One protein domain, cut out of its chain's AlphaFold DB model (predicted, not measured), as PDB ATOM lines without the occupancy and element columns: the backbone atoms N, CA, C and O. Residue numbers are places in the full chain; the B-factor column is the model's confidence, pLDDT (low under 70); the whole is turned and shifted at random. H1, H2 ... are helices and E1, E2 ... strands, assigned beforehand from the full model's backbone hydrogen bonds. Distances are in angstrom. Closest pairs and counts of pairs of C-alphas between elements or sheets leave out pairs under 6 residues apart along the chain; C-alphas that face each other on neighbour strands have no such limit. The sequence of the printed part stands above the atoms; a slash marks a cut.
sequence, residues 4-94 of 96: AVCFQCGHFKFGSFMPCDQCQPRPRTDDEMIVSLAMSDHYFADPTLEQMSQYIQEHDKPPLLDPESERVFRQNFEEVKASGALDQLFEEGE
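What this domain is: This is residues 4 to 94 of the 96 residues of an uncharacterized protein of Gimesia chilikensis (UniProt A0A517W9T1). A small helix, H1, sits near the middle between a looped part, residues 4 to 29 with the short strand E1, and the long helix H3, which crosses H1 on the other side. H3 and H4 meet near their ends in a corner, like a bracket round one side of H1, while H2 lies at the opposite end of the domain from H4; contacts between helices are few, H1 and H3 being the one pair that touch. The printed part has 91 residues, with one named strand and four named helices in the order E1, H1, H2, H3, H4, and the class is mostly helix. It is compact, with a radius of gyration of the C-alphas of 12.7 A, and its C-alphas span 36 by 32 by 21 A.

How they stand to each other: Start from residue 4 and go on to E1, residues 12 to 14, which pairs with no named strand. Beyond the link, look at H1, residues 30 to 38, whose centre is the nearest to the mean of the C-alphas, at 4.4 A. Next comes H2, residues 46 to 59, which touches no helix and is apart from H1. Its closest C-alpha to E1 is that of Ser 53, 7.3 A from the C-alpha of Phe 12. Go on to H3, residues 67 to 82, which touches H1 with residues 73 to 77 alone. Their closest C-alphas are those of Ile 34 and Arg 74, 6.3 A apart, and their lines are only just about perpendicular, at 71 degrees. Last comes H4, residues 85 to 92, close to H3 but not clearly touching, with the C-alphas of Val 80 and Leu 86 the closest at 6.9 A. H3 and H4 run the same way at a steep tilt of 63 degrees. H4 is apart from E1, H1 and H2. In H1, H2, H3 and H4 every O i to N i+4 pair is within hydrogen-bond range.

Where its parts are: Find C-alpha 12 at (-11.593, -29.747, 46.889); from there E1 runs 7.2 A to C-alpha 14. H1 measures 12.0 A from C-alpha 30 to C-alpha 38, and H2 19.7 A from C-alpha 46 to C-alpha 59. Find C-alpha 67 at (-16.943, -52.101, 37.274); from there H3, the longest helix by residues, runs 22.2 A to C-alpha 82. H4 runs 11.1 A from C-alpha 85 to C-alpha 92 at (6.165, -38.896, 56.653).

The domain as a whole: Look for the two C-alphas farthest apart at Glu 58 and Ser 83, 37.0 A from each other. The printed part has no cut. The link from E1 to H1, residues 15 to 29, is long; those from H1 to H2 and from H2 to H3 are short, and the one from H3 to H4 is tight. The mean pLDDT of the printed part is 91.4, and residues 91 to 94 are under 70.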
ATOM      1  N   ALA A   4      -7.447 -33.212  45.066       97.88
ATOM      2  CA  ALA A   4      -8.467 -34.245  45.202       97.88
ATOM      3  C   ALA A   4      -9.817 -33.656  45.608       97.88
ATOM      4  O   ALA A   4      -9.891 -32.562  46.160       97.88
ATOM      5  N   VAL A   5     -10.888 -34.401  45.368       98.25
ATOM      6  CA  VAL A   5     -12.229 -34.111  45.877       98.25
ATOM      7  C   VAL A   5     -12.481 -35.016  47.078       98.25
ATOM      8  O   VAL A   5     -12.217 -36.216  47.045       98.25
ATOM      9  N   CYS A   6     -12.975 -34.452  48.177       98.25
ATOM     10  CA  CYS A   6     -13.359 -35.230  49.343       98.25
ATOM     11  C   CYS A   6     -14.513 -36.174  48.988       98.25
ATOM     12  O   CYS A   6     -15.612 -35.711  48.689       98.25
ATOM     13  N   PHE A   7     -14.286 -37.483  49.114       96.69
ATOM     14  CA  PHE A   7     -15.287 -38.521  48.845       96.69
ATOM     15  C   PHE A   7     -16.551 -38.422  49.719       96.69
ATOM     16  O   PHE A   7     -17.563 -39.029  49.387       96.69
ATOM     17  N   GLN A   8     -16.502 -37.664  50.822       97.38
ATOM     18  CA  GLN A   8     -17.610 -37.512  51.764       97.38
ATOM     19  C   GLN A   8     -18.448 -36.247  51.536       97.38
ATOM     20  O   GLN A   8     -19.661 -36.308  51.682       97.38
ATOM     21  N   CYS A   9     -17.826 -35.094  51.251       98.19
ATOM     22  CA  CYS A   9     -18.537 -33.804  51.163       98.19
ATOM     23  C   CYS A   9     -18.350 -33.056  49.838       98.19
ATOM     24  O   CYS A   9     -18.897 -31.970  49.667       98.19
ATOM     25  N   GLY A  10     -17.530 -33.576  48.924       97.94
ATOM     26  CA  GLY A  10     -17.287 -32.951  47.628       97.94
ATOM     27  C   GLY A  10     -16.366 -31.728  47.669       97.94
ATOM     28  O   GLY A  10     -16.175 -31.100  46.635       97.94
ATOM     29  N   HIS A  11     -15.781 -31.355  48.812       98.31
ATOM     30  CA  HIS A  11     -14.828 -30.241  48.890       98.31
ATOM     31  C   HIS A  11     -13.505 -30.570  48.185       98.31
ATOM     32  O   HIS A  11     -12.983 -31.676  48.338       98.31
ATOM     33  N   PHE A  12     -12.937 -29.612  47.453       98.19
ATOM     34  CA  PHE A  12     -11.593 -29.747  46.889       98.19
ATOM     35  C   PHE A  12     -10.535 -29.615  47.979       98.19
ATOM     36  O   PHE A  12     -10.458 -28.588  48.634       98.19
ATOM     37  N   LYS A  13      -9.682 -30.623  48.128       97.06
ATOM     38  CA  LYS A  13      -8.651 -30.700  49.163       97.06
ATOM     39  C   LYS A  13      -7.276 -31.020  48.577       97.06
ATOM     40  O   LYS A  13      -7.150 -31.535  47.462       97.06
ATOM     41  N   PHE A  14      -6.241 -30.747  49.363       94.88
ATOM     42  CA  PHE A  14      -4.884 -31.203  49.081       94.88
ATOM     43  C   PHE A  14      -4.720 -32.675  49.464       94.88
ATOM     44  O   PHE A  14      -5.024 -33.049  50.593       94.88
ATOM     45  N   GLY A  15      -4.192 -33.486  48.545       93.94
ATOM     46  CA  GLY A  15      -3.902 -34.903  48.757       93.94
ATOM     47  C   GLY A  15      -5.156 -35.781  48.841       93.94
ATOM     48  O   GLY A  15      -6.103 -35.507  49.578       93.94
ATOM     49  N   SER A  16      -5.160 -36.901  48.117       94.56
ATOM     50  CA  SER A  16      -6.250 -37.881  48.190       94.56
ATOM     51  C   SER A  16      -6.372 -38.472  49.600       94.56
ATOM     52  O   SER A  16      -7.469 -38.550  50.146       94.56
ATOM     53  N   PHE A  17      -5.255 -38.793  50.254       93.62
ATOM     54  CA  PHE A  17      -5.269 -39.487  51.549       93.62
ATOM     55  C   PHE A  17      -5.224 -38.585  52.787       93.62
ATOM     56  O   PHE A  17      -5.303 -39.089  53.908       93.62
ATOM     57  N   MET A  18      -5.149 -37.266  52.608       92.31
ATOM     58  CA  MET A  18      -5.170 -36.314  53.720       92.31
ATOM     59  C   MET A  18      -6.593 -36.141  54.271       92.31
ATOM     60  O   MET A  18      -7.566 -36.306  53.516       92.31
ATOM     61  N   PRO A  19      -6.756 -35.799  55.563       95.31
ATOM     62  CA  PRO A  19      -8.056 -35.402  56.091       95.31
ATOM     63  C   PRO A  19      -8.606 -34.208  55.302       95.31
ATOM     64  O   PRO A  19      -7.863 -33.315  54.902       95.31
ATOM     65  N   CYS A  20      -9.914 -34.197  55.053       97.19
ATOM     66  CA  CYS A  20     -10.549 -33.030  54.447       97.19
ATOM     67  C   CYS A  20     -10.549 -31.858  55.436       97.19
ATOM     68  O   CYS A  20     -11.060 -31.976  56.542       97.19
ATOM     69  N   ASP A  21     -10.052 -30.708  55.012       96.62
ATOM     70  CA  ASP A  21     -10.069 -29.447  55.756       96.62
ATOM     71  C   ASP A  21     -11.485 -28.899  56.016       96.62
ATOM     72  O   ASP A  21     -11.686 -28.180  56.994       96.62
ATOM     73  N   GLN A  22     -12.486 -29.295  55.221       97.81
ATOM     74  CA  GLN A  22     -13.884 -28.900  55.427       97.81
ATOM     75  C   GLN A  22     -14.658 -29.814  56.394       97.81
ATOM     76  O   GLN A  22     -15.331 -29.314  57.291       97.81
ATOM     77  N   CYS A  23     -14.616 -31.143  56.220       97.75
ATOM     78  CA  CYS A  23     -15.440 -32.071  57.021       97.75
ATOM     79  C   CYS A  23     -14.654 -33.079  57.872       97.75
ATOM     80  O   CYS A  23     -15.271 -33.820  58.635       97.75
ATOM     81  N   GLN A  24     -13.318 -33.091  57.780       96.75
ATOM     82  CA  GLN A  24     -12.375 -33.907  58.564       96.75
ATOM     83  C   GLN A  24     -12.245 -35.430  58.299       96.75
ATOM     84  O   GLN A  24     -11.324 -36.019  58.873       96.75
ATOM     85  N   PRO A  25     -13.025 -36.135  57.447       94.56
ATOM     86  CA  PRO A  25     -12.784 -37.545  57.193       94.56
ATOM     87  C   PRO A  25     -11.457 -37.739  56.455       94.56
ATOM     88  O   PRO A  25     -11.101 -37.000  55.529       94.56
ATOM     89  N   ARG A  26     -10.765 -38.796  56.870       94.75
ATOM     90  CA  ARG A  26      -9.577 -39.371  56.242       94.75
ATOM     91  C   ARG A  26      -9.953 -40.780  55.772       94.75
ATOM     92  O   ARG A  26     -10.583 -41.478  56.568       94.75
ATOM     93  N   PRO A  27      -9.597 -41.207  54.548       94.25
ATOM     94  CA  PRO A  27      -9.856 -42.578  54.110       94.25
ATOM     95  C   PRO A  27      -9.065 -43.567  54.980       94.25
ATOM     96  O   PRO A  27      -7.883 -43.344  55.248       94.25
ATOM     97  N   ARG A  28      -9.720 -44.628  55.459       92.31
ATOM     98  CA  ARG A  28      -9.148 -45.626  56.383       92.31
ATOM     99  C   ARG A  28      -9.202 -47.044  55.841       92.31
ATOM    100  O   ARG A  28      -8.363 -47.860  56.205       92.31
ATOM    101  N   THR A  29     -10.207 -47.343  55.031       93.06
ATOM    102  CA  THR A  29     -10.334 -48.642  54.366       93.06
ATOM    103  C   THR A  29      -9.738 -48.589  52.965       93.06
ATOM    104  O   THR A  29      -9.647 -47.516  52.369       93.06
ATOM    105  N   ASP A  30      -9.364 -49.746  52.419       92.38
ATOM    106  CA  ASP A  30      -8.854 -49.833  51.046       92.38
ATOM    107  C   ASP A  30      -9.874 -49.278  50.040       92.38
ATOM    108  O   ASP A  30      -9.495 -48.541  49.136       92.38
ATOM    109  N   ASP A  31     -11.170 -49.531  50.239       92.00
ATOM    110  CA  ASP A  31     -12.226 -48.999  49.370       92.00
ATOM    111  C   ASP A  31     -12.318 -47.466  49.446       92.00
ATOM    112  O   ASP A  31     -12.402 -46.795  48.418       92.00
ATOM    113  N   GLU A  32     -12.234 -46.882  50.645       94.12
ATOM    114  CA  GLU A  32     -12.186 -45.422  50.803       94.12
ATOM    115  C   GLU A  32     -10.917 -44.823  50.191       94.12
ATOM    116  O   GLU A  32     -10.968 -43.738  49.610       94.12
ATOM    117  N   MET A  33      -9.775 -45.509  50.301       93.25
ATOM    118  CA  MET A  33      -8.532 -45.068  49.670       93.25
ATOM    119  C   MET A  33      -8.642 -45.121  48.147       93.25
ATOM    120  O   MET A  33      -8.296 -44.142  47.489       93.25
ATOM    121  N   ILE A  34      -9.182 -46.202  47.583       93.81
ATOM    122  CA  ILE A  34      -9.396 -46.350  46.139       93.81
ATOM    123  C   ILE A  34     -10.330 -45.255  45.624       93.81
ATOM    124  O   ILE A  34      -9.975 -44.561  44.673       93.81
ATOM    125  N   VAL A  35     -11.480 -45.039  46.271       94.88
ATOM    126  CA  VAL A  35     -12.411 -43.968  45.884       94.88
ATOM    127  C   VAL A  35     -11.736 -42.605  46.011       94.88
ATOM    128  O   VAL A  35     -11.784 -41.803  45.082       94.88
ATOM    129  N   SER A  36     -11.048 -42.336  47.120       94.88
ATOM    130  CA  SER A  36     -10.409 -41.037  47.319       94.88
ATOM    131  C   SER A  36      -9.244 -40.783  46.358       94.88
ATOM    132  O   SER A  36      -8.959 -39.625  46.058       94.88
ATOM    133  N   LEU A  37      -8.563 -41.833  45.891       93.56
ATOM    134  CA  LEU A  37      -7.531 -41.753  44.862       93.56
ATOM    135  C   LEU A  37      -8.149 -41.549  43.474       93.56
ATOM    136  O   LEU A  37      -7.680 -40.693  42.727       93.56
ATOM    137  N   ALA A  38      -9.213 -42.285  43.147       94.06
ATOM    138  CA  ALA A  38      -9.965 -42.101  41.910       94.06
ATOM    139  C   ALA A  38     -10.480 -40.661  41.793       94.06
ATOM    140  O   ALA A  38     -10.456 -40.084  40.719       94.06
ATOM    141  N   MET A  39     -10.860 -40.033  42.902       95.31
ATOM    142  CA  MET A  39     -11.329 -38.647  42.960       95.31
ATOM    143  C   MET A  39     -10.195 -37.608  43.016       95.31
ATOM    144  O   MET A  39     -10.263 -36.644  43.780       95.31
ATOM    145  N   SER A  40      -9.133 -37.789  42.229       96.25
ATOM    146  CA  SER A  40      -7.982 -36.879  42.207       96.25
ATOM    147  C   SER A  40      -7.424 -36.620  40.811       96.25
ATOM    148  O   SER A  40      -7.749 -37.317  39.845       96.25
ATOM    149  N   ASP A  41      -6.545 -35.623  40.729       95.69
ATOM    150  CA  ASP A  41      -5.824 -35.237  39.513       95.69
ATOM    151  C   ASP A  41      -4.846 -36.303  38.986       95.69
ATOM    152  O   ASP A  41      -4.313 -36.155  37.887       95.69
ATOM    153  N   HIS A  42      -4.667 -37.413  39.711       92.12
ATOM    154  CA  HIS A  42      -3.970 -38.601  39.209       92.12
ATOM    155  C   HIS A  42      -4.745 -39.329  38.108       92.12
ATOM    156  O   HIS A  42      -4.123 -39.932  37.235       92.12
ATOM    157  N   TYR A  43      -6.081 -39.292  38.145       91.88
ATOM    158  CA  TYR A  43      -6.933 -40.048  37.217       91.88
ATOM    159  C   TYR A  43      -7.828 -39.168  36.352       91.88
ATOM    160  O   TYR A  43      -8.109 -39.527  35.207       91.88
ATOM    161  N   PHE A  44      -8.266 -38.016  36.862       94.06
ATOM    162  CA  PHE A  44      -9.192 -37.156  36.137       94.06
ATOM    163  C   PHE A  44      -8.760 -35.697  36.151       94.06
ATOM    164  O   PHE A  44      -8.258 -35.178  37.141       94.06
ATOM    165  N   ALA A  45      -9.009 -35.011  35.039       95.75
ATOM    166  CA  ALA A  45      -8.779 -33.578  34.935       95.75
ATOM    167  C   ALA A  45      -9.827 -32.772  35.725       95.75
ATOM    168  O   ALA A  45     -10.931 -33.249  35.999       95.75
ATOM    169  N   ASP A  46      -9.496 -31.508  36.000       96.38
ATOM    170  CA  ASP A  46     -10.325 -30.565  36.761       96.38
ATOM    171  C   ASP A  46     -11.814 -30.538  36.362       96.38
ATOM    172  O   ASP A  46     -12.640 -30.650  37.264       96.38
ATOM    173  N   PRO A  47     -12.206 -30.500  35.069       97.88
ATOM    174  CA  PRO A  47     -13.626 -30.477  34.703       97.88
ATOM    175  C   PRO A  47     -14.418 -31.697  35.188       97.88
ATOM    176  O   PRO A  47     -15.607 -31.598  35.485       97.88
ATOM    177  N   THR A  48     -13.778 -32.864  35.259       96.31
ATOM    178  CA  THR A  48     -14.403 -34.085  35.780       96.31
ATOM    179  C   THR A  48     -14.432 -34.063  37.306       96.31
ATOM    180  O   THR A  48     -15.437 -34.443  37.901       96.31
ATOM    181  N   LEU A  49     -13.373 -33.566  37.951       97.62
ATOM    182  CA  LEU A  49     -13.350 -33.396  39.406       97.62
ATOM    183  C   LEU A  49     -14.418 -32.396  39.876       97.62
ATOM    184  O   LEU A  49     -15.060 -32.616  40.898       97.62
ATOM    185  N   GLU A  50     -14.668 -31.331  39.115       98.38
ATOM    186  CA  GLU A  50     -15.750 -30.376  39.375       98.38
ATOM    187  C   GLU A  50     -17.126 -31.050  39.307       98.38
ATOM    188  O   GLU A  50     -17.950 -30.849  40.198       98.38
ATOM    189  N   GLN A  51     -17.354 -31.915  38.313       97.69
ATOM    190  CA  GLN A  51     -18.591 -32.700  38.215       97.69
ATOM    191  C   GLN A  51     -18.752 -33.661  39.400       97.69
ATOM    192  O   GLN A  51     -19.835 -33.770  39.966       97.69
ATOM    193  N   MET A  52     -17.675 -34.333  39.818       97.44
ATOM    194  CA  MET A  52     -17.691 -35.216  40.991       97.44
ATOM    195  C   MET A  52     -17.961 -34.447  42.292       97.44
ATOM    196  O   MET A  52     -18.700 -34.926  43.151       97.44
ATOM    197  N   SER A  53     -17.377 -33.254  42.431       98.50
ATOM    198  CA  SER A  53     -17.601 -32.343  43.557       98.50
ATOM    199  C   SER A  53     -19.076 -31.954  43.669       98.50
ATOM    200  O   SER A  53     -19.675 -32.142  44.729       98.50
ATOM    201  N   GLN A  54     -19.673 -31.497  42.564       98.44
ATOM    202  CA  GLN A  54     -21.094 -31.149  42.487       98.44
ATOM    203  C   GLN A  54     -21.985 -32.354  42.796       98.44
ATOM    204  O   GLN A  54     -22.869 -32.258  43.642       98.44
ATOM    205  N   TYR A  55     -21.696 -33.514  42.198       98.12
ATOM    206  CA  TYR A  55     -22.449 -34.744  42.444       98.12
ATOM    207  C   TYR A  55     -22.507 -35.094  43.938       98.12
ATOM    208  O   TYR A  55     -23.579 -35.382  44.465       98.12
ATOM    209  N   ILE A  56     -21.377 -35.047  44.652       98.12
ATOM    210  CA  ILE A  56     -21.369 -35.369  46.087       98.12
ATOM    211  C   ILE A  56     -22.162 -34.345  46.890       98.12
ATOM    212  O   ILE A  56     -22.898 -34.734  47.791       98.12
ATOM    213  N   GLN A  57     -22.029 -33.059  46.571       98.19
ATOM    214  CA  GLN A  57     -22.773 -32.003  47.263       98.19
ATOM    215  C   GLN A  57     -24.291 -32.144  47.076       98.19
ATOM    216  O   GLN A  57     -25.050 -31.751  47.957       98.19
ATOM    217  N   GLU A  58     -24.735 -32.710  45.953       98.38
ATOM    218  CA  GLU A  58     -26.154 -32.937  45.657       98.38
ATOM    219  C   GLU A  58     -26.694 -34.270  46.197       98.38
ATOM    220  O   GLU A  58     -27.890 -34.384  46.475       98.38
ATOM    221  N   HIS A  59     -25.842 -35.291  46.323       97.62
ATOM    222  CA  HIS A  59     -26.267 -36.665  46.611       97.62
ATOM    223  C   HIS A  59     -25.759 -37.241  47.939       97.62
ATOM    224  O   HIS A  59     -26.124 -38.373  48.267       97.62
ATOM    225  N   ASP A  60     -24.917 -36.511  48.675       95.88
ATOM    226  CA  ASP A  60     -24.274 -36.931  49.930       95.88
ATOM    227  C   ASP A  60     -23.495 -38.260  49.818       95.88
ATOM    228  O   ASP A  60     -23.324 -38.998  50.793       95.88
ATOM    229  N   LYS A  61     -23.033 -38.598  48.607       94.81
ATOM    230  CA  LYS A  61     -22.251 -39.809  48.319       94.81
ATOM    231  C   LYS A  61     -21.410 -39.660  47.047       94.81
ATOM    232  O   LYS A  61     -21.830 -38.944  46.134       94.81
ATOM    233  N   PRO A  62     -20.265 -40.357  46.940       94.00
ATOM    234  CA  PRO A  62     -19.451 -40.345  45.730       94.00
ATOM    235  C   PRO A  62     -20.184 -41.004  44.553       94.00
ATOM    236  O   PRO A  62     -21.025 -41.889  44.763       94.00
ATOM    237  N   PRO A  63     -19.878 -40.594  43.309       92.00
ATOM    238  CA  PRO A  63     -20.370 -41.300  42.138       92.00
ATOM    239  C   PRO A  63     -19.849 -42.740  42.152       92.00
ATOM    240  O   PRO A  63     -18.719 -43.005  42.565       92.00
ATOM    241  N   LEU A  64     -20.688 -43.675  41.707       89.44
ATOM    242  CA  LEU A  64     -20.275 -45.067  41.580       89.44
ATOM    243  C   LEU A  64     -19.234 -45.183  40.471       89.44
ATOM    244  O   LEU A  64     -19.441 -44.683  39.365       89.44
ATOM    245  N   LEU A  65     -18.143 -45.874  40.775       83.94
ATOM    246  CA  LEU A  65     -17.204 -46.317  39.759       83.94
ATOM    247  C   LEU A  65     -17.884 -47.395  38.918       83.94
ATOM    248  O   LEU A  65     -18.560 -48.278  39.451       83.94
ATOM    249  N   ASP A  66     -17.725 -47.323  37.600       88.88
ATOM    250  CA  ASP A  66     -18.112 -48.453  36.768       88.88
ATOM    251  C   ASP A  66     -17.206 -49.665  37.085       88.88
ATOM    252  O   ASP A  66     -16.067 -49.485  37.534       88.88
ATOM    253  N   PRO A  67     -17.681 -50.906  36.867       90.19
ATOM    254  CA  PRO A  67     -16.943 -52.101  37.274       90.19
ATOM    255  C   PRO A  67     -15.547 -52.234  36.649       90.19
ATOM    256  O   PRO A  67     -14.670 -52.872  37.233       90.19
ATOM    257  N   GLU A  68     -15.329 -51.671  35.457       91.25
ATOM    258  CA  GLU A  68     -14.027 -51.719  34.799       91.25
ATOM    259  C   GLU A  68     -13.055 -50.737  35.456       91.25
ATOM    260  O   GLU A  68     -11.950 -51.140  35.832       91.25
ATOM    261  N   SER A  69     -13.487 -49.492  35.670       87.62
ATOM    262  CA  SER A  69     -12.709 -48.482  36.388       87.62
ATOM    263  C   SER A  69     -12.376 -48.927  37.810       87.62
ATOM    264  O   SER A  69     -11.221 -48.828  38.224       87.62
ATOM    265  N   GLU A  70     -13.342 -49.488  38.548       89.31
ATOM    266  CA  GLU A  70     -13.098 -50.000  39.902       89.31
ATOM    267  C   GLU A  70     -12.011 -51.079  39.902       89.31
ATOM    268  O   GLU A  70     -11.081 -51.026  40.708       89.31
ATOM    269  N   ARG A  71     -12.082 -52.033  38.964       91.75
ATOM    270  CA  ARG A  71     -11.081 -53.099  38.842       91.75
ATOM    271  C   ARG A  71      -9.687 -52.533  38.575       91.75
ATOM    272  O   ARG A  71      -8.725 -52.990  39.188       91.75
ATOM    273  N   VAL A  72      -9.572 -51.562  37.667       90.69
ATOM    274  CA  VAL A  72      -8.290 -50.930  37.323       90.69
ATOM    275  C   VAL A  72      -7.720 -50.170  38.519       90.69
ATOM    276  O   VAL A  72      -6.555 -50.358  38.864       90.69
ATOM    277  N   PHE A  73      -8.529 -49.351  39.193       90.50
ATOM    278  CA  PHE A  73      -8.062 -48.574  40.342       90.50
ATOM    279  C   PHE A  73      -7.667 -49.465  41.512       90.50
ATOM    280  O   PHE A  73      -6.641 -49.214  42.141       90.50
ATOM    281  N   ARG A  74      -8.435 -50.530  41.766       93.06
ATOM    282  CA  ARG A  74      -8.117 -51.518  42.798       93.06
ATOM    283  C   ARG A  74      -6.800 -52.224  42.508       93.06
ATOM    284  O   ARG A  74      -5.946 -52.257  43.385       93.06
ATOM    285  N   GLN A  75      -6.603 -52.708  41.283       92.31
ATOM    286  CA  GLN A  75      -5.357 -53.370  40.898       92.31
ATOM    287  C   GLN A  75      -4.148 -52.437  41.080       92.31
ATOM    288  O   GLN A  75      -3.179 -52.808  41.738       92.31
ATOM    289  N   ASN A  76      -4.227 -51.204  40.570       90.00
ATOM    290  CA  ASN A  76      -3.143 -50.230  40.710       90.00
ATOM    291  C   ASN A  76      -2.861 -49.898  42.185       90.00
ATOM    292  O   ASN A  76      -1.706 -49.785  42.593       90.00
ATOM    293  N   PHE A  77      -3.911 -49.737  42.992       91.12
ATOM    294  CA  PHE A  77      -3.778 -49.457  44.418       91.12
ATOM    295  C   PHE A  77      -3.111 -50.618  45.166       91.12
ATOM    296  O   PHE A  77      -2.202 -50.385  45.960       91.12
ATOM    297  N   GLU A  78      -3.513 -51.860  44.891       92.38
ATOM    298  CA  GLU A  78      -2.922 -53.059  45.492       92.38
ATOM    299  C   GLU A  78      -1.442 -53.220  45.120       92.38
ATOM    300  O   GLU A  78      -0.632 -53.548  45.987       92.38
ATOM    301  N   GLU A  79      -1.064 -52.924  43.873       89.44
ATOM    302  CA  GLU A  79       0.335 -52.941  43.426       89.44
ATOM    303  C   GLU A  79       1.185 -51.899  44.176       89.44
ATOM    304  O   GLU A  79       2.259 -52.219  44.695       89.44
ATOM    305  N   VAL A  80       0.686 -50.664  44.309       87.56
ATOM    306  CA  VAL A  80       1.373 -49.600  45.062       87.56
ATOM    307  C   VAL A  80       1.453 -49.949  46.548       87.56
ATOM    308  O   VAL A  80       2.512 -49.800  47.159       87.56
ATOM    309  N   LYS A  81       0.373 -50.469  47.136       88.31
ATOM    310  CA  LYS A  81       0.345 -50.911  48.533       88.31
ATOM    311  C   LYS A  81       1.356 -52.031  48.791       88.31
ATOM    312  O   LYS A  81       2.134 -51.938  49.734       88.31
ATOM    313  N   ALA A  82       1.411 -53.043  47.925       90.25
ATOM    314  CA  ALA A  82       2.350 -54.161  48.045       90.25
ATOM    315  C   ALA A  82       3.825 -53.738  47.929       90.25
ATOM    316  O   ALA A  82       4.705 -54.433  48.435       90.25
ATOM    317  N   SER A  83       4.104 -52.598  47.289       89.50
ATOM    318  CA  SER A  83       5.458 -52.037  47.207       89.50
ATOM    319  C   SER A  83       5.947 -51.381  48.508       89.50
ATOM    320  O   SER A  83       7.129 -51.061  48.611       89.50
ATOM    321  N   GLY A  84       5.060 -51.160  49.490       85.88
ATOM    322  CA  GLY A  84       5.362 -50.429  50.729       85.88
ATOM    323  C   GLY A  84       5.438 -48.905  50.559       85.88
ATOM    324  O   GLY A  84       5.710 -48.187  51.518       85.88
ATOM    325  N   ALA A  85       5.176 -48.380  49.356       83.31
ATOM    326  CA  ALA A  85       5.210 -46.942  49.085       83.31
ATOM    327  C   ALA A  85       4.159 -46.149  49.885       83.31
ATOM    328  O   ALA A  85       4.383 -44.985  50.209       83.31
ATOM    329  N   LEU A  86       3.016 -46.765  50.214       79.75
ATOM    330  CA  LEU A  86       1.993 -46.121  51.046       79.75
ATOM    331  C   LEU A  86       2.420 -46.005  52.509       79.75
ATOM    332  O   LEU A  86       2.097 -45.002  53.138       79.75
ATOM    333  N   ASP A  87       3.158 -46.985  53.035       81.06
ATOM    334  CA  ASP A  87       3.622 -46.964  54.425       81.06
ATOM    335  C   ASP A  87       4.580 -45.783  54.645       81.06
ATOM    336  O   ASP A  87       4.380 -44.988  55.558       81.06
ATOM    337  N   GLN A  88       5.520 -45.576  53.716       70.75
ATOM    338  CA  GLN A  88       6.436 -44.426  53.724       70.75
ATOM    339  C   GLN A  88       5.683 -43.087  53.677       70.75
ATOM    340  O   GLN A  88       5.995 -42.163  54.422       70.75
ATOM    341  N   LEU A  89       4.645 -42.993  52.840       72.62
ATOM    342  CA  LEU A  89       3.844 -41.776  52.704       72.62
ATOM    343  C   LEU A  89       3.051 -41.445  53.979       72.62
ATOM    344  O   LEU A  89       2.822 -40.271  54.273       72.62
ATOM    345  N   PHE A  90       2.605 -42.457  54.727       71.12
ATOM    346  CA  PHE A  90       1.879 -42.247  55.977       71.12
ATOM    347  C   PHE A  90       2.794 -41.984  57.175       71.12
ATOM    348  O   PHE A  90       2.400 -41.200  58.034       71.12
ATOM    349  N   GLU A  91       3.999 -42.554  57.204       64.88
ATOM    350  CA  GLU A  91       5.021 -42.248  58.216       64.88
ATOM    351  C   GLU A  91       5.507 -40.791  58.106       64.88
ATOM    352  O   GLU A  91       5.589 -40.087  59.110       64.88
ATOM    353  N   GLU A  92       5.733 -40.286  56.888       58.12
ATOM    354  CA  GLU A  92       6.165 -38.896  56.653       58.12
ATOM    355  C   GLU A  92       5.072 -37.850  56.959       58.12
ATOM    356  O   GLU A  92       5.372 -36.687  57.230       58.12
ATOM    357  N   GLY A  93       3.794 -38.244  56.917       54.75
ATOM    358  CA  GLY A  93       2.647 -37.355  57.130       54.75
ATOM    359  C   GLY A  93       2.207 -37.179  58.588       54.75
ATOM    360  O   GLY A  93       1.328 -36.358  58.846       54.75
ATOM    361  N   GLU A  94       2.764 -37.947  59.532       52.28
ATOM    362  CA  GLU A  94       2.455 -37.848  60.971       52.28
ATOM    363  C   GLU A  94       3.445 -36.961  61.754       52.28
ATOM    364  O   GLU A  94       3.176 -36.622  62.907       52.28
TER     365      GLU A  94